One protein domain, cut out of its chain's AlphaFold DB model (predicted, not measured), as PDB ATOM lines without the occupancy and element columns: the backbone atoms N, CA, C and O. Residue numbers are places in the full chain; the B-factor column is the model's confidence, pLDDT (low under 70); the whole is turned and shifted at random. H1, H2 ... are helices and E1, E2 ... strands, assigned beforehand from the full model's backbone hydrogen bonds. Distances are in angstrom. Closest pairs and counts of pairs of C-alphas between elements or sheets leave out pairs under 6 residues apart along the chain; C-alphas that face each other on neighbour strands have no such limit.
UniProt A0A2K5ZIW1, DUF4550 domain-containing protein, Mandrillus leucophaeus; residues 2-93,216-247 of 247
ATOM      1  N   ARG A   2     -30.722 -39.601  29.909       84.44
ATOM      2  CA  ARG A   2     -30.121 -38.278  30.201       84.44
ATOM      3  C   ARG A   2     -30.269 -38.001  31.692       84.44
ATOM      4  O   ARG A   2     -31.388 -38.102  32.189       84.44
ATOM      5  N   ARG A   3     -29.182 -37.658  32.384       87.00
ATOM      6  CA  ARG A   3     -29.213 -37.284  33.808       87.00
ATOM      7  C   ARG A   3     -28.999 -35.784  33.972       87.00
ATOM      8  O   ARG A   3     -28.295 -35.158  33.181       87.00
ATOM      9  N   PHE A   4     -29.641 -35.224  34.986       89.56
ATOM     10  CA  PHE A   4     -29.649 -33.799  35.276       89.56
ATOM     11  C   PHE A   4     -28.990 -33.572  36.622       89.56
ATOM     12  O   PHE A   4     -29.358 -34.239  37.585       89.56
ATOM     13  N   TYR A   5     -28.061 -32.628  36.691       90.25
ATOM     14  CA  TYR A   5     -27.462 -32.210  37.946       90.25
ATOM     15  C   TYR A   5     -27.477 -30.695  38.049       90.25
ATOM     16  O   TYR A   5     -27.228 -29.999  37.071       90.25
ATOM     17  N   HIS A   6     -27.763 -30.195  39.239       91.75
ATOM     18  CA  HIS A   6     -27.650 -28.791  39.592       91.75
ATOM     19  C   HIS A   6     -26.688 -28.682  40.767       91.75
ATOM     20  O   HIS A   6     -26.783 -29.469  41.710       91.75
ATOM     21  N   ILE A   7     -25.756 -27.742  40.701       91.19
ATOM     22  CA  ILE A   7     -24.735 -27.523  41.718       91.19
ATOM     23  C   ILE A   7     -24.763 -26.058  42.129       91.19
ATOM     24  O   ILE A   7     -24.773 -25.174  41.274       91.19
ATOM     25  N   GLU A   8     -24.713 -25.817  43.435       91.75
ATOM     26  CA  GLU A   8     -24.544 -24.488  44.023       91.75
ATOM     27  C   GLU A   8     -23.347 -24.466  44.970       91.75
ATOM     28  O   GLU A   8     -23.181 -25.391  45.768       91.75
ATOM     29  N   TYR A   9     -22.540 -23.405  44.929       88.62
ATOM     30  CA  TYR A   9     -21.443 -23.194  45.877       88.62
ATOM     31  C   TYR A   9     -21.068 -21.725  46.042       88.62
ATOM     32  O   TYR A   9     -21.250 -20.925  45.132       88.62
ATOM     33  N   PHE A  10     -20.491 -21.385  47.191       88.50
ATOM     34  CA  PHE A  10     -19.909 -20.066  47.448       88.50
ATOM     35  C   PHE A  10     -18.399 -20.141  47.230       88.50
ATOM     36  O   PHE A  10     -17.702 -20.862  47.951       88.50
ATOM     37  N   LEU A  11     -17.906 -19.446  46.206       87.06
ATOM     38  CA  LEU A  11     -16.491 -19.464  45.841       87.06
ATOM     39  C   LEU A  11     -15.674 -18.676  46.868       87.06
ATOM     40  O   LEU A  11     -14.627 -19.144  47.313       87.06
ATOM     41  N   LEU A  12     -16.178 -17.508  47.258       88.56
ATOM     42  CA  LEU A  12     -15.572 -16.612  48.233       88.56
ATOM     43  C   LEU A  12     -16.414 -16.554  49.518       88.56
ATOM     44  O   LEU A  12     -17.626 -16.763  49.475       88.56
ATOM     45  N   PRO A  13     -15.794 -16.246  50.670       84.44
ATOM     46  CA  PRO A  13     -16.493 -16.168  51.955       84.44
ATOM     47  C   PRO A  13     -17.541 -15.048  52.026       84.44
ATOM     48  O   PRO A  13     -18.489 -15.159  52.796       84.44
ATOM     49  N   ASP A  14     -17.375 -13.990  51.228       84.56
ATOM     50  CA  ASP A  14     -18.263 -12.822  51.199       84.56
ATOM     51  C   ASP A  14     -19.193 -12.819  49.966       84.56
ATOM     52  O   ASP A  14     -19.819 -11.802  49.662       84.56
ATOM     53  N   ASP A  15     -19.278 -13.933  49.228       85.94
ATOM     54  CA  ASP A  15     -20.178 -14.045  48.077       85.94
ATOM     55  C   ASP A  15     -21.641 -13.904  48.536       85.94
ATOM     56  O   ASP A  15     -22.147 -14.714  49.313       85.94
ATOM     57  N   GLY A  16     -22.346 -12.890  48.022       84.12
ATOM     58  CA  GLY A  16     -23.767 -12.667  48.324       84.12
ATOM     59  C   GLY A  16     -24.706 -13.687  47.670       84.12
ATOM     60  O   GLY A  16     -25.801 -13.935  48.173       84.12
ATOM     61  N   GLU A  17     -24.273 -14.314  46.575       89.12
ATOM     62  CA  GLU A  17     -25.030 -15.339  45.859       89.12
ATOM     63  C   GLU A  17     -24.144 -16.541  45.506       89.12
ATOM     64  O   GLU A  17     -22.977 -16.363  45.140       89.12
ATOM     65  N   PRO A  18     -24.686 -17.772  45.556       90.06
ATOM     66  CA  PRO A  18     -23.933 -18.949  45.165       90.06
ATOM     67  C   PRO A  18     -23.733 -18.999  43.647       90.06
ATOM     68  O   PRO A  18     -24.642 -18.722  42.859       90.06
ATOM     69  N   LYS A  19     -22.561 -19.471  43.231       90.62
ATOM     70  CA  LYS A  19     -22.294 -19.894  41.858       90.62
ATOM     71  C   LYS A  19     -23.107 -21.135  41.530       90.62
ATOM     72  O   LYS A  19     -23.149 -22.082  42.312       90.62
ATOM     73  N   LYS A  20     -23.746 -21.110  40.360       92.19
ATOM     74  CA  LYS A  20     -24.656 -22.152  39.873       92.19
ATOM     75  C   LYS A  20     -24.059 -22.852  38.666       92.19
ATOM     76  O   LYS A  20     -23.582 -22.194  37.741       92.19
ATOM     77  N   VAL A  21     -24.129 -24.176  38.666       92.50
ATOM     78  CA  VAL A  21     -23.711 -25.011  37.539       92.50
ATOM     79  C   VAL A  21     -24.789 -26.048  37.277       92.50
ATOM     80  O   VAL A  21     -25.116 -26.840  38.155       92.50
ATOM     81  N   ASP A  22     -25.330 -26.058  36.063       93.19
ATOM     82  CA  ASP A  22     -26.221 -27.127  35.611       93.19
ATOM     83  C   ASP A  22     -25.416 -28.091  34.734       93.19
ATOM     84  O   ASP A  22     -24.714 -27.666  33.817       93.19
ATOM     85  N   ILE A  23     -25.525 -29.395  34.966       92.50
ATOM     86  CA  ILE A  23     -24.889 -30.424  34.141       92.50
ATOM     87  C   ILE A  23     -25.969 -31.310  33.539       92.50
ATOM     88  O   ILE A  23     -26.795 -31.898  34.237       92.50
ATOM     89  N   LEU A  24     -25.922 -31.443  32.217       92.25
ATOM     90  CA  LEU A  24     -26.705 -32.413  31.472       92.25
ATOM     91  C   LEU A  24     -25.783 -33.530  30.993       92.25
ATOM     92  O   LEU A  24     -24.980 -33.334  30.077       92.25
ATOM     93  N   LEU A  25     -25.909 -34.696  31.618       91.00
ATOM     94  CA  LEU A  25     -25.085 -35.864  31.335       91.00
ATOM     95  C   LEU A  25     -25.784 -36.776  30.320       91.00
ATOM     96  O   LEU A  25     -26.905 -37.245  30.542       91.00
ATOM     97  N   PHE A  26     -25.093 -37.038  29.216       89.38
ATOM     98  CA  PHE A  26     -25.391 -38.083  28.243       89.38
ATOM     99  C   PHE A  26     -24.306 -39.167  28.332       89.38
ATOM    100  O   PHE A  26     -23.203 -38.866  28.787       89.38
ATOM    101  N   PRO A  27     -24.557 -40.392  27.829       87.25
ATOM    102  CA  PRO A  27     -23.587 -41.487  27.917       87.25
ATOM    103  C   PRO A  27     -22.198 -41.154  27.355       87.25
ATOM    104  O   PRO A  27     -21.192 -41.573  27.908       87.25
ATOM    105  N   MET A  28     -22.130 -40.372  26.271       88.06
ATOM    106  CA  MET A  28     -20.859 -40.043  25.608       88.06
ATOM    107  C   MET A  28     -20.405 -38.595  25.807       88.06
ATOM    108  O   MET A  28     -19.294 -38.240  25.421       88.06
ATOM    109  N   VAL A  29     -21.253 -37.732  26.371       91.88
ATOM    110  CA  VAL A  29     -20.985 -36.292  26.446       91.88
ATOM    111  C   VAL A  29     -21.681 -35.658  27.643       91.88
ATOM    112  O   VAL A  29     -22.830 -35.964  27.943       91.88
ATOM    113  N   ALA A  30     -21.018 -34.717  28.302       93.94
ATOM    114  CA  ALA A  30     -21.619 -33.867  29.317       93.94
ATOM    115  C   ALA A  30     -21.661 -32.419  28.817       93.94
ATOM    116  O   ALA A  30     -20.683 -31.886  28.287       93.94
ATOM    117  N   LYS A  31     -22.816 -31.773  28.979       93.88
ATOM    118  CA  LYS A  31     -22.976 -30.331  28.771       93.88
ATOM    119  C   LYS A  31     -22.978 -29.659  30.137       93.88
ATOM    120  O   LYS A  31     -23.903 -29.875  30.916       93.88
ATOM    121  N   VAL A  32     -21.955 -28.861  30.409       93.88
ATOM    122  CA  VAL A  32     -21.796 -28.086  31.643       93.88
ATOM    123  C   VAL A  32     -22.212 -26.653  31.347       93.88
ATOM    124  O   VAL A  32     -21.600 -25.973  30.525       93.88
ATOM    125  N   PHE A  33     -23.283 -26.198  31.978       93.06
ATOM    126  CA  PHE A  33     -23.825 -24.857  31.830       93.06
ATOM    127  C   PHE A  33     -23.368 -24.015  33.013       93.06
ATOM    128  O   PHE A  33     -23.733 -24.264  34.161       93.06
ATOM    129  N   LEU A  34     -22.561 -23.018  32.693       91.19
ATOM    130  CA  LEU A  34     -21.987 -22.045  33.602       91.19
ATOM    131  C   LEU A  34     -22.619 -20.687  33.302       91.19
ATOM    132  O   LEU A  34     -23.152 -20.452  32.213       91.19
ATOM    133  N   GLU A  35     -22.484 -19.757  34.236       87.38
ATOM    134  CA  GLU A  35     -22.843 -18.355  34.006       87.38
ATOM    135  C   GLU A  35     -22.072 -17.763  32.809       87.38
ATOM    136  O   GLU A  35     -22.640 -17.052  31.985       87.38
ATOM    137  N   SER A  36     -20.803 -18.158  32.642       86.56
ATOM    138  CA  SER A  36     -19.942 -17.718  31.539       86.56
ATOM    139  C   SER A  36     -20.218 -18.404  30.194       86.56
ATOM    140  O   SER A  36     -19.585 -18.055  29.201       86.56
ATOM    141  N   GLY A  37     -21.097 -19.410  30.131       89.25
ATOM    142  CA  GLY A  37     -21.407 -20.130  28.893       89.25
ATOM    143  C   GLY A  37     -21.554 -21.641  29.059       89.25
ATOM    144  O   GLY A  37     -21.648 -22.165  30.165       89.25
ATOM    145  N   VAL A  38     -21.600 -22.364  27.938       91.56
ATOM    146  CA  VAL A  38     -21.783 -23.825  27.929       91.56
ATOM    147  C   VAL A  38     -20.498 -24.508  27.489       91.56
ATOM    148  O   VAL A  38     -20.009 -24.253  26.391       91.56
ATOM    149  N   LYS A  39     -19.989 -25.421  28.314       92.69
ATOM    150  CA  LYS A  39     -18.858 -26.292  27.991       92.69
ATOM    151  C   LYS A  39     -19.360 -27.682  27.633       92.69
ATOM    152  O   LYS A  39     -20.312 -28.191  28.222       92.69
ATOM    153  N   THR A  40     -18.738 -28.283  26.629       94.19
ATOM    154  CA  THR A  40     -19.002 -29.669  26.231       94.19
ATOM    155  C   THR A  40     -17.767 -30.468  26.588       94.19
ATOM    156  O   THR A  40     -16.695 -30.160  26.080       94.19
ATOM    157  N   VAL A  41     -17.906 -31.445  27.475       93.38
ATOM    158  CA  VAL A  41     -16.785 -32.251  27.970       93.38
ATOM    159  C   VAL A  41     -17.108 -33.731  27.820       93.38
ATOM    160  O   VAL A  41     -18.280 -34.124  27.807       93.38
ATOM    161  N   LYS A  42     -16.073 -34.557  27.676       92.69
ATOM    162  CA  LYS A  42     -16.221 -36.010  27.612       92.69
ATOM    163  C   LYS A  42     -16.233 -36.563  29.044       92.69
ATOM    164  O   LYS A  42     -15.242 -36.367  29.746       92.69
ATOM    165  N   PRO A  43     -17.318 -37.212  29.498       92.62
ATOM    166  CA  PRO A  43     -17.294 -37.922  30.763       92.62
ATOM    167  C   PRO A  43     -16.410 -39.165  30.633       92.62
ATOM    168  O   PRO A  43     -16.330 -39.766  29.558       92.62
ATOM    169  N   TRP A  44     -15.773 -39.574  31.724       90.31
ATOM    170  CA  TRP A  44     -15.116 -40.879  31.807       90.31
ATOM    171  C   TRP A  44     -15.814 -41.735  32.856       90.31
ATOM    172  O   TRP A  44     -16.375 -41.214  33.818       90.31
ATOM    173  N   HIS A  45     -15.822 -43.045  32.632       84.88
ATOM    174  CA  HIS A  45     -16.512 -43.991  33.500       84.88
ATOM    175  C   HIS A  45     -15.482 -44.852  34.215       84.88
ATOM    176  O   HIS A  45     -14.532 -45.337  33.600       84.88
ATOM    177  N   GLU A  46     -15.680 -45.024  35.511       87.12
ATOM    178  CA  GLU A  46     -14.864 -45.873  36.364       87.12
ATOM    179  C   GLU A  46     -15.812 -46.768  37.164       87.12
ATOM    180  O   GLU A  46     -16.420 -46.338  38.144       87.12
ATOM    181  N   GLY A  47     -16.006 -47.998  36.685       84.75
ATOM    182  CA  GLY A  47     -17.011 -48.909  37.230       84.75
ATOM    183  C   GLY A  47     -18.433 -48.367  37.055       84.75
ATOM    184  O   GLY A  47     -18.872 -48.115  35.937       84.75
ATOM    185  N   ASP A  48     -19.139 -48.189  38.169       81.38
ATOM    186  CA  ASP A  48     -20.508 -47.670  38.274       81.38
ATOM    187  C   ASP A  48     -20.567 -46.140  38.442       81.38
ATOM    188  O   ASP A  48     -21.568 -45.583  38.895       81.38
ATOM    189  N   LYS A  49     -19.471 -45.437  38.153       82.19
ATOM    190  CA  LYS A  49     -19.351 -43.997  38.384       82.19
ATOM    191  C   LYS A  49     -19.019 -43.282  37.092       82.19
ATOM    192  O   LYS A  49     -18.108 -43.675  36.368       82.19
ATOM    193  N   ALA A  50     -19.718 -42.178  36.861       86.38
ATOM    194  CA  ALA A  50     -19.398 -41.238  35.804       86.38
ATOM    195  C   ALA A  50     -18.688 -40.035  36.412       86.38
ATOM    196  O   ALA A  50     -19.144 -39.448  37.394       86.38
ATOM    197  N   TRP A  51     -17.594 -39.631  35.796       88.88
ATOM    198  CA  TRP A  51     -16.834 -38.465  36.195       88.88
ATOM    199  C   TRP A  51     -16.945 -37.373  35.144       88.88
ATOM    200  O   TRP A  51     -16.905 -37.626  33.937       88.88
ATOM    201  N   VAL A  52     -17.080 -36.140  35.617       90.88
ATOM    202  CA  VAL A  52     -17.106 -34.943  34.778       90.88
ATOM    203  C   VAL A  52     -16.140 -33.932  35.375       90.88
ATOM    204  O   VAL A  52     -16.230 -33.614  36.560       90.88
ATOM    205  N   SER A  53     -15.233 -33.417  34.546       90.00
ATOM    206  CA  SER A  53     -14.306 -32.353  34.925       90.00
ATOM    207  C   SER A  53     -14.362 -31.197  33.940       90.00
ATOM    208  O   SER A  53     -14.587 -31.381  32.740       90.00
ATOM    209  N   TRP A  54     -14.206 -29.995  34.477       91.06
ATOM    210  CA  TRP A  54     -14.050 -28.768  33.717       91.06
ATOM    211  C   TRP A  54     -13.214 -27.773  34.517       91.06
ATOM    212  O   TRP A  54     -13.169 -27.795  35.748       91.06
ATOM    213  N   GLU A  55     -12.594 -26.850  33.797       87.38
ATOM    214  CA  GLU A  55     -11.852 -25.743  34.392       87.38
ATOM    215  C   GLU A  55     -12.674 -24.466  34.307       87.38
ATOM    216  O   GLU A  55     -13.406 -24.255  33.337       87.38
ATOM    217  N   GLN A  56     -12.572 -23.597  35.303       84.25
ATOM    218  CA  GLN A  56     -13.181 -22.275  35.290       84.25
ATOM    219  C   GLN A  56     -12.218 -21.263  35.893       84.25
ATOM    220  O   GLN A  56     -11.671 -21.481  36.970       84.25
ATOM    221  N   THR A  57     -12.067 -20.128  35.218       83.62
ATOM    222  CA  THR A  57     -11.268 -19.012  35.724       83.62
ATOM    223  C   THR A  57     -12.191 -17.936  36.270       83.62
ATOM    224  O   THR A  57     -13.193 -17.586  35.637       83.62
ATOM    225  N   PHE A  58     -11.844 -17.408  37.440       84.12
ATOM    226  CA  PHE A  58     -12.544 -16.298  38.074       84.12
ATOM    227  C   PHE A  58     -11.609 -15.103  38.210       84.12
ATOM    228  O   PHE A  58     -10.480 -15.250  38.671       84.12
ATOM    229  N   ASN A  59     -12.096 -13.924  37.828       83.62
ATOM    230  CA  ASN A  59     -11.416 -12.662  38.104       83.62
ATOM    231  C   ASN A  59     -11.881 -12.165  39.469       83.62
ATOM    232  O   ASN A  59     -13.082 -11.989  39.681       83.62
ATOM    233  N   ILE A  60     -10.946 -11.983  40.395       84.75
ATOM    234  CA  ILE A  60     -11.244 -11.658  41.789       84.75
ATOM    235  C   ILE A  60     -10.472 -10.408  42.177       84.75
ATOM    236  O   ILE A  60      -9.266 -10.303  41.957       84.75
ATOM    237  N   ASN A  61     -11.175  -9.468  42.801       84.06
ATOM    238  CA  ASN A  61     -10.525  -8.320  43.405       84.06
ATOM    239  C   ASN A  61      -9.893  -8.732  44.741       84.06
ATOM    240  O   ASN A  61     -10.593  -9.092  45.690       84.06
ATOM    241  N   VAL A  62      -8.565  -8.692  44.808       84.12
ATOM    242  CA  VAL A  62      -7.804  -9.150  45.971       84.12
ATOM    243  C   VAL A  62      -7.661  -8.010  46.973       84.12
ATOM    244  O   VAL A  62      -6.883  -7.081  46.775       84.12
ATOM    245  N   THR A  63      -8.382  -8.103  48.089       87.69
ATOM    246  CA  THR A  63      -8.222  -7.196  49.234       87.69
ATOM    247  C   THR A  63      -7.536  -7.910  50.400       87.69
ATOM    248  O   THR A  63      -7.590  -9.136  50.532       87.69
ATOM    249  N   LYS A  64      -6.900  -7.145  51.300       86.31
ATOM    250  CA  LYS A  64      -6.271  -7.699  52.517       86.31
ATOM    251  C   LYS A  64      -7.271  -8.453  53.399       86.31
ATOM    252  O   LYS A  64      -6.902  -9.419  54.060       86.31
ATOM    253  N   GLU A  65      -8.520  -8.005  53.425       87.25
ATOM    254  CA  GLU A  65      -9.592  -8.643  54.189       87.25
ATOM    255  C   GLU A  65     -10.002  -9.978  53.566       87.25
ATOM    256  O   GLU A  65     -10.094 -10.979  54.280       87.25
ATOM    257  N   LEU A  66     -10.144 -10.023  52.236       85.06
ATOM    258  CA  LEU A  66     -10.464 -11.250  51.509       85.06
ATOM    259  C   LEU A  66      -9.390 -12.324  51.713       85.06
ATOM    260  O   LEU A  66      -9.728 -13.471  51.989       85.06
ATOM    261  N   LEU A  67      -8.103 -11.959  51.661       84.50
ATOM    262  CA  LEU A  67      -6.990 -12.894  51.894       84.50
ATOM    263  C   LEU A  67      -7.019 -13.526  53.294       84.50
ATOM    264  O   LEU A  67      -6.717 -14.709  53.450       84.50
ATOM    265  N   LYS A  68      -7.398 -12.759  54.324       87.19
ATOM    266  CA  LYS A  68      -7.538 -13.295  55.688       87.19
ATOM    267  C   LYS A  68      -8.694 -14.284  55.780       87.19
ATOM    268  O   LYS A  68      -8.550 -15.328  56.409       87.19
ATOM    269  N   LYS A  69      -9.829 -13.965  55.156       86.81
ATOM    270  CA  LYS A  69     -11.035 -14.801  55.203       86.81
ATOM    271  C   LYS A  69     -10.901 -16.066  54.351       86.81
ATOM    272  O   LYS A  69     -11.307 -17.133  54.797       86.81
ATOM    273  N   ILE A  70     -10.297 -15.971  53.163       85.56
ATOM    274  CA  ILE A  70     -10.172 -17.103  52.232       85.56
ATOM    275  C   ILE A  70      -9.274 -18.221  52.780       85.56
ATOM    276  O   ILE A  70      -9.509 -19.379  52.464       85.56
ATOM    277  N   ASN A  71      -8.309 -17.898  53.653       79.62
ATOM    278  CA  ASN A  71      -7.432 -18.882  54.303       79.62
ATOM    279  C   ASN A  71      -8.225 -19.923  55.118       79.62
ATOM    280  O   ASN A  71      -7.887 -21.104  55.128       79.62
ATOM    281  N   PHE A  72      -9.324 -19.496  55.744       81.19
ATOM    282  CA  PHE A  72     -10.184 -20.357  56.562       81.19
ATOM    283  C   PHE A  72     -11.493 -20.743  55.861       81.19
ATOM    284  O   PHE A  72     -12.295 -21.492  56.426       81.19
ATOM    285  N   HIS A  73     -11.731 -20.232  54.649       83.31
ATOM    286  CA  HIS A  73     -12.952 -20.501  53.899       83.31
ATOM    287  C   HIS A  73     -12.942 -21.925  53.356       83.31
ATOM    288  O   HIS A  73     -11.982 -22.368  52.727       83.31
ATOM    289  N   LYS A  74     -14.048 -22.635  53.557       82.50
ATOM    290  CA  LYS A  74     -14.280 -23.948  52.957       82.50
ATOM    291  C   LYS A  74     -15.390 -23.817  51.935       82.50
ATOM    292  O   LYS A  74     -16.533 -23.533  52.296       82.50
ATOM    293  N   ILE A  75     -15.070 -24.086  50.672       84.56
ATOM    294  CA  ILE A  75     -16.099 -24.177  49.640       84.56
ATOM    295  C   ILE A  75     -16.990 -25.371  49.975       84.56
ATOM    296  O   ILE A  75     -16.565 -26.523  49.927       84.56
ATOM    297  N   THR A  76     -18.242 -25.076  50.306       81.81
ATOM    298  CA  THR A  76     -19.278 -26.087  50.487       81.81
ATOM    299  C   THR A  76     -20.131 -26.120  49.238       81.81
ATOM    300  O   THR A  76     -20.668 -25.092  48.821       81.81
ATOM    301  N   LEU A  77     -20.266 -27.303  48.655       83.44
ATOM    302  CA  LEU A  77     -21.045 -27.494  47.447       83.44
ATOM    303  C   LEU A  77     -22.326 -28.263  47.748       83.44
ATOM    304  O   LEU A  77     -22.353 -29.201  48.545       83.44
ATOM    305  N   ARG A  78     -23.405 -27.853  47.095       86.88
ATOM    306  CA  ARG A  78     -24.725 -28.470  47.192       86.88
ATOM    307  C   ARG A  78     -25.062 -29.053  45.831       86.88
ATOM    308  O   ARG A  78     -24.982 -28.341  44.839       86.88
ATOM    309  N   LEU A  79     -25.423 -30.331  45.795       87.88
ATOM    310  CA  LEU A  79     -25.732 -31.069  44.572       87.88
ATOM    311  C   LEU A  79     -27.186 -31.552  44.605       87.88
ATOM    312  O   LEU A  79     -27.637 -32.124  45.598       87.88
ATOM    313  N   TRP A  80     -27.891 -31.364  43.496       88.56
ATOM    314  CA  TRP A  80     -29.223 -31.905  43.238       88.56
ATOM    315  C   TRP A  80     -29.213 -32.678  41.928       88.56
ATOM    316  O   TRP A  80     -28.513 -32.299  40.995       88.56
ATOM    317  N   ASN A  81     -30.023 -33.730  41.836       84.62
ATOM    318  CA  ASN A  81     -30.179 -34.553  40.634       84.62
ATOM    319  C   ASN A  81     -31.544 -34.361  39.941       84.62
ATOM    320  O   ASN A  81     -31.959 -35.170  39.109       84.62
ATOM    321  N   SER A  82     -32.287 -33.322  40.325       79.75
ATOM    322  CA  SER A  82     -33.671 -33.137  39.920       79.75
ATOM    323  C   SER A  82     -33.798 -32.109  38.792       79.75
ATOM    324  O   SER A  82     -33.186 -31.037  38.797       79.75
ATOM    325  N   LYS A  83     -34.605 -32.443  37.778       81.38
ATOM    326  CA  LYS A  83     -34.770 -31.607  36.579       81.38
ATOM    327  C   LYS A  83     -35.413 -30.253  36.898       81.38
ATOM    328  O   LYS A  83     -35.167 -29.290  36.180       81.38
ATOM    329  N   ASP A  84     -36.236 -30.165  37.943       81.75
ATOM    330  CA  ASP A  84     -36.947 -28.949  38.358       81.75
ATOM    331  C   ASP A  84     -36.004 -27.840  38.843       81.75
ATOM    332  O   ASP A  84     -36.290 -26.666  38.598       81.75
ATOM    333  N   LYS A  85     -34.862 -28.197  39.448       85.62
ATOM    334  CA  LYS A  85     -33.876 -27.233  39.960       85.62
ATOM    335  C   LYS A  85     -33.014 -26.595  38.886       85.62
ATOM    336  O   LYS A  85     -32.473 -25.519  39.113       85.62
ATOM    337  N   MET A  86     -32.939 -27.207  37.712       79.44
ATOM    338  CA  MET A  86     -32.163 -26.641  36.623       79.44
ATOM    339  C   MET A  86     -32.800 -25.386  36.035       79.44
ATOM    340  O   MET A  86     -34.029 -25.219  35.999       79.44
ATOM    341  N   SER A  87     -31.952 -24.539  35.462       79.81
ATOM    342  CA  SER A  87     -32.392 -23.374  34.708       79.81
ATOM    343  C   SER A  87     -33.278 -23.764  33.516       79.81
ATOM    344  O   SER A  87     -33.119 -24.814  32.880       79.81
ATOM    345  N   ARG A  88     -34.226 -22.880  33.161       80.62
ATOM    346  CA  ARG A  88     -35.149 -23.089  32.025       80.62
ATOM    347  C   ARG A  88     -34.404 -23.434  30.732       80.62
ATOM    348  O   ARG A  88     -34.853 -24.304  29.990       80.62
ATOM    349  N   LYS A  89     -33.249 -22.801  30.505       77.62
ATOM    350  CA  LYS A  89     -32.391 -23.014  29.332       77.62
ATOM    351  C   LYS A  89     -31.929 -24.469  29.205       77.62
ATOM    352  O   LYS A  89     -31.904 -24.998  28.098       77.62
ATOM    353  N   VAL A  90     -31.620 -25.127  30.321       81.06
ATOM    354  CA  VAL A  90     -31.150 -26.521  30.326       81.06
ATOM    355  C   VAL A  90     -32.312 -27.504  30.274       81.06
ATOM    356  O   VAL A  90     -32.243 -28.500  29.556       81.06
ATOM    357  N   ARG A  91     -33.428 -27.209  30.957       77.94
ATOM    358  CA  ARG A  91     -34.620 -28.083  30.949       77.94
ATOM    359  C   ARG A  91     -35.173 -28.339  29.548       77.94
ATOM    360  O   ARG A  91     -35.670 -29.437  29.293       77.94
ATOM    361  N   TYR A  92     -35.072 -27.342  28.671       75.12
ATOM    362  CA  TYR A  92     -35.513 -27.416  27.277       75.12
ATOM    363  C   TYR A  92     -34.361 -27.608  26.284       75.12
ATOM    364  O   TYR A  92     -34.576 -27.522  25.074       75.12
ATOM    365  N   TYR A  93     -33.144 -27.896  26.761       77.44
ATOM    366  CA  TYR A  93     -32.011 -28.134  25.880       77.44
ATOM    367  C   TYR A  93     -32.253 -29.385  25.027       77.44
ATOM    368  O   TYR A  93     -32.243 -30.526  25.505       77.44
ATOM    369  N   GLN A 216     -26.384 -36.314  49.495       48.59
ATOM    370  CA  GLN A 216     -25.306 -35.395  49.157       48.59
ATOM    371  C   GLN A 216     -24.130 -36.214  48.611       48.59
ATOM    372  O   GLN A 216     -23.623 -37.096  49.299       48.59
ATOM    373  N   GLY A 217     -23.723 -35.962  47.365       48.50
ATOM    374  CA  GLY A 217     -22.440 -36.445  46.855       48.50
ATOM    375  C   GLY A 217     -21.308 -35.619  47.465       48.50
ATOM    376  O   GLY A 217     -21.436 -34.400  47.573       48.50
ATOM    377  N   THR A 218     -20.225 -36.265  47.891       46.06
ATOM    378  CA  THR A 218     -19.026 -35.592  48.413       46.06
ATOM    379  C   THR A 218     -18.055 -35.327  47.269       46.06
ATOM    380  O   THR A 218     -17.808 -36.214  46.457       46.06
ATOM    381  N   PHE A 219     -17.512 -34.114  47.187       58.97
ATOM    382  CA  PHE A 219     -16.530 -33.740  46.172       58.97
ATOM    383  C   PHE A 219     -15.590 -32.652  46.682       58.97
ATOM    384  O   PHE A 219     -15.924 -31.908  47.606       58.97
ATOM    385  N   SER A 220     -14.402 -32.587  46.082       46.47
ATOM    386  CA  SER A 220     -13.330 -31.661  46.436       46.47
ATOM    387  C   SER A 220     -13.123 -30.629  45.331       46.47
ATOM    388  O   SER A 220     -12.983 -30.983  44.162       46.47
ATOM    389  N   ILE A 221     -13.052 -29.356  45.714       64.25
ATOM    390  CA  ILE A 221     -12.515 -28.280  44.878       64.25
ATOM    391  C   ILE A 221     -11.211 -27.825  45.518       64.25
ATOM    392  O   ILE A 221     -11.195 -27.480  46.700       64.25
ATOM    393  N   GLN A 222     -10.131 -27.802  44.739       55.59
ATOM    394  CA  GLN A 222      -8.863 -27.231  45.170       55.59
ATOM    395  C   GLN A 222      -8.741 -25.815  44.604       55.59
ATOM    396  O   GLN A 222      -8.611 -25.617  43.398       55.59
ATOM    397  N   LEU A 223      -8.798 -24.819  45.487       66.12
ATOM    398  CA  LEU A 223      -8.409 -23.452  45.158       66.12
ATOM    399  C   LEU A 223      -6.900 -23.320  45.353       66.12
ATOM    400  O   LEU A 223      -6.407 -23.429  46.477       66.12
ATOM    401  N   ALA A 224      -6.160 -23.034  44.285       62.78
ATOM    402  CA  ALA A 224      -4.784 -22.584  44.425       62.78
ATOM    403  C   ALA A 224      -4.800 -21.131  44.928       62.78
ATOM    404  O   ALA A 224      -5.139 -20.222  44.178       62.78
ATOM    405  N   VAL A 225      -4.465 -20.899  46.202       65.00
ATOM    406  CA  VAL A 225      -4.418 -19.541  46.794       65.00
ATOM    407  C   VAL A 225      -3.077 -18.844  46.516       65.00
ATOM    408  O   VAL A 225      -3.003 -17.617  46.513       65.00
ATOM    409  N   MET A 226      -2.020 -19.611  46.215       71.06
ATOM    410  CA  MET A 226      -0.684 -19.095  45.876       71.06
ATOM    411  C   MET A 226      -0.680 -18.005  44.786       71.06
ATOM    412  O   MET A 226      -0.023 -16.987  45.004       71.06
ATOM    413  N   PRO A 227      -1.429 -18.126  43.672       66.25
ATOM    414  CA  PRO A 227      -1.518 -17.070  42.666       66.25
ATOM    415  C   PRO A 227      -1.992 -15.719  43.230       66.25
ATOM    416  O   PRO A 227      -1.433 -14.683  42.863       66.25
ATOM    417  N   LEU A 228      -2.960 -15.699  44.157       69.12
ATOM    418  CA  LEU A 228      -3.439 -14.443  44.761       69.12
ATOM    419  C   LEU A 228      -2.365 -13.781  45.619       69.12
ATOM    420  O   LEU A 228      -2.242 -12.559  45.642       69.12
ATOM    421  N   LEU A 229      -1.585 -14.596  46.331       65.12
ATOM    422  CA  LEU A 229      -0.475 -14.125  47.158       65.12
ATOM    423  C   LEU A 229       0.696 -13.621  46.303       65.12
ATOM    424  O   LEU A 229       1.410 -12.719  46.729       65.12
ATOM    425  N   ALA A 230       0.848 -14.150  45.087       70.25
ATOM    426  CA  ALA A 230       1.826 -13.705  44.094       70.25
ATOM    427  C   ALA A 230       1.387 -12.452  43.303       70.25
ATOM    428  O   ALA A 230       2.080 -12.045  42.374       70.25
ATOM    429  N   GLY A 231       0.252 -11.832  43.653       65.19
ATOM    430  CA  GLY A 231      -0.231 -10.600  43.021       65.19
ATOM    431  C   GLY A 231      -1.045 -10.806  41.742       65.19
ATOM    432  O   GLY A 231      -1.365  -9.832  41.066       65.19
ATOM    433  N   THR A 232      -1.413 -12.045  41.399       66.44
ATOM    434  CA  THR A 232      -2.325 -12.297  40.273       66.44
ATOM    435  C   THR A 232      -3.783 -12.079  40.692       66.44
ATOM    436  O   THR A 232      -4.186 -12.391  41.813       66.44
ATOM    437  N   HIS A 233      -4.589 -11.531  39.781       69.94
ATOM    438  CA  HIS A 233      -6.009 -11.222  40.012       69.94
ATOM    439  C   HIS A 233      -6.963 -12.302  39.473       69.94
ATOM    440  O   HIS A 233      -8.178 -12.097  39.423       69.94
ATOM    441  N   SER A 234      -6.426 -13.445  39.041       71.62
ATOM    442  CA  SER A 234      -7.189 -14.553  38.474       71.62
ATOM    443  C   SER A 234      -6.956 -15.844  39.255       71.62
ATOM    444  O   SER A 234      -5.833 -16.177  39.632       71.62
ATOM    445  N   LEU A 235      -8.039 -16.585  39.494       71.62
ATOM    446  CA  LEU A 235      -7.989 -17.919  40.081       71.62
ATOM    447  C   LEU A 235      -8.413 -18.967  39.055       71.62
ATOM    448  O   LEU A 235      -9.598 -18.995  38.696       71.62
ATOM    449  N   PRO A 236      -7.496 -19.841  38.603       69.88
ATOM    450  CA  PRO A 236      -7.883 -21.068  37.931       69.88
ATOM    451  C   PRO A 236      -8.482 -22.034  38.961       69.88
ATOM    452  O   PRO A 236      -7.924 -22.257  40.036       69.88
ATOM    453  N   CYS A 237      -9.646 -22.587  38.640       74.62
ATOM    454  CA  CYS A 237     -10.351 -23.554  39.467       74.62
ATOM    455  C   CYS A 237     -10.699 -24.770  38.609       74.62
ATOM    456  O   CYS A 237     -11.572 -24.695  37.737       74.62
ATOM    457  N   SER A 238     -10.015 -25.886  38.857       71.75
ATOM    458  CA  SER A 238     -10.329 -27.178  38.246       71.75
ATOM    459  C   SER A 238     -11.308 -27.921  39.150       71.75
ATOM    460  O   SER A 238     -11.049 -28.123  40.337       71.75
ATOM    461  N   GLN A 239     -12.469 -28.285  38.605       73.50
ATOM    462  CA  GLN A 239     -13.530 -28.963  39.346       73.50
ATOM    463  C   GLN A 239     -13.704 -30.360  38.776       73.50
ATOM    464  O   GLN A 239     -14.020 -30.515  37.599       73.50
ATOM    465  N   GLN A 240     -13.520 -31.370  39.623       73.81
ATOM    466  CA  GLN A 240     -13.773 -32.763  39.287       73.81
ATOM    467  C   GLN A 240     -14.936 -33.270  40.128       73.81
ATOM    468  O   GLN A 240     -14.885 -33.251  41.359       73.81
ATOM    469  N   LEU A 241     -15.985 -33.736  39.455       73.12
ATOM    470  CA  LEU A 241     -17.164 -34.280  40.107       73.12
ATOM    471  C   LEU A 241     -17.332 -35.752  39.790       73.12
ATOM    472  O   LEU A 241     -17.433 -36.143  38.627       73.12
ATOM    473  N   GLN A 242     -17.457 -36.538  40.853       73.69
ATOM    474  CA  GLN A 242     -18.035 -37.865  40.767       73.69
ATOM    475  C   GLN A 242     -19.553 -37.707  40.708       73.69
ATOM    476  O   GLN A 242     -20.190 -37.303  41.685       73.69
ATOM    477  N   LEU A 243     -20.139 -38.004  39.555       73.50
ATOM    478  CA  LEU A 243     -21.581 -38.015  39.388       73.50
ATOM    479  C   LEU A 243     -22.097 -39.420  39.715       73.50
ATOM    480  O   LEU A 243     -21.653 -40.398  39.109       73.50
ATOM    481  N   PRO A 244     -23.028 -39.543  40.671       64.62
ATOM    482  CA  PRO A 244     -23.603 -40.835  40.985       64.62
ATOM    483  C   PRO A 244     -24.372 -41.391  39.780       64.62
ATOM    484  O   PRO A 244     -25.318 -40.758  39.310       64.62
ATOM    485  N   GLU A 245     -24.035 -42.589  39.306       56.34
ATOM    486  CA  GLU A 245     -24.868 -43.274  38.320       56.34
ATOM    487  C   GLU A 245     -25.938 -44.100  39.030       56.34
ATOM    488  O   GLU A 245     -25.772 -45.286  39.283       56.34
ATOM    489  N   TRP A 246     -27.047 -43.469  39.414       53.62
ATOM    490  CA  TRP A 246     -28.151 -44.221  40.021       53.62
ATOM    491  C   TRP A 246     -28.983 -44.931  38.939       53.62
ATOM    492  O   TRP A 246     -29.155 -44.348  37.856       53.62
ATOM    493  N   PRO A 247     -29.457 -46.164  39.206       41.31
ATOM    494  CA  PRO A 247     -30.385 -46.878  38.332       41.31
ATOM    495  C   PRO A 247     -31.741 -46.169  38.226       41.31
ATOM    496  O   PRO A 247     -32.154 -45.510  39.209       41.31
TER     497      PRO A 247
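Overview. This is residues 2 to 93 and 216 to 247 of the 247 residues of the protein "DUF4550 domain-containing protein" of Mandrillus leucophaeus (UniProt A0A2K5ZIW1). Picture two strongly twisted sheets partly face to face as a sandwich, one made of E4, E3, E2, E1 and E7, the other of E5, E6, E9 and E8. The long strands E6 and E9 lie side by side along the longest axis, H1 and H3 sit at one end of it, and short H2 only grazes the five-strand sheet. The printed part has 124 residues with three named helices and nine named strands, in the order E1 E2 E3 E4 E5 E6 H1 E7 H2 E8 H3 E9, and its class is mixed, helices and strands. The five-strand sheet has the order E4 E3 E2 E1 E7 and is antiparallel; in the other, of order E5 E6 E9 E8, E5, E6 and E9 run antiparallel, while E8 meets E9 only at a point. The whole is compact, with a radius of gyration of the C-alphas of 15.5 A, and only just elongated, spanning 47 by 31 by 24 A.

Along the chain. Begin with the larger sheet and find C-alpha 3 at (-29.213, -37.284, 33.808); from there E1, residues 3 to 9, runs 20.1 A. E2 is residues 19 to 25, 19.3 A long. E3 is residues 30 to 34, 12.6 A, and E4 is residues 37 to 41, 13.0 A. E7 is residues 77 to 80, 10.2 A. In the other sheet E5 is residues 44 to 46, and E6, residues 49 to 59, runs 32.3 A to C-alpha 59 at (-11.416, -12.662, 38.104). E8 is residues 221 to 223, and E9, residues 234 to 244, runs 31.1 A to C-alpha 244 at (-23.603, -40.835, 40.985). H1 is residues 64 to 72, 13.9 A; H2 is residues 88 to 91 and H3 residues 226 to 229.

Arrangement. E1 to E4 form a meander, each strand the antiparallel neighbour of the one before, and each successive pair is a hairpin. Between E1 and E2 look for N 7 and O 21, 2.8 A apart; between E2 and E3 for N 33 and O 22, 2.8 A; between E3 and E4 for N 32 and O 39, 2.8 A. On the other side of E1 from E2, E7 is an antiparallel edge strand, with N 8 and O 78 at 2.9 A. E4 runs on into E5 across a break of 2 residues, at 52 degrees, and there the chain changes sheets. E5 and E6 are a hairpin, with N 51 and O 44 at 2.8 A; E6 and E9 are antiparallel, with N 237 and O 56 at 2.8 A. The strands of one sheet stand at 36 degrees to those of the other; across the sandwich the closest C-alphas of E4 and E6, those of Val 41 and Trp 54, are 7.3 A apart. H2 grazes the larger sheet with residues 89 to 91, and H3 grazes the other with residues 226 to 228. H1 is on neither sheet, and is only just apart from H3, at 8.1 A. In H1, 3 of 5 O i to N i+4 pairs are within hydrogen-bond range; H2 and H3 are too short for such a pair.

Size, cuts and confidence. The two C-alphas farthest apart, those of Lys 64 and Pro 247, are 48.1 A apart. Residues 94 to 215 are not printed, and C-alphas 93 and 216 stand 25.3 A apart across that cut, on the link from H2 to E8. Of the links that are printed whole, E1 to E2 and E7 to H2 are short and the others tight. The mean pLDDT of the printed part is 81.0; 21 residues are under 70, among them 216 to 225 and 244 to 247.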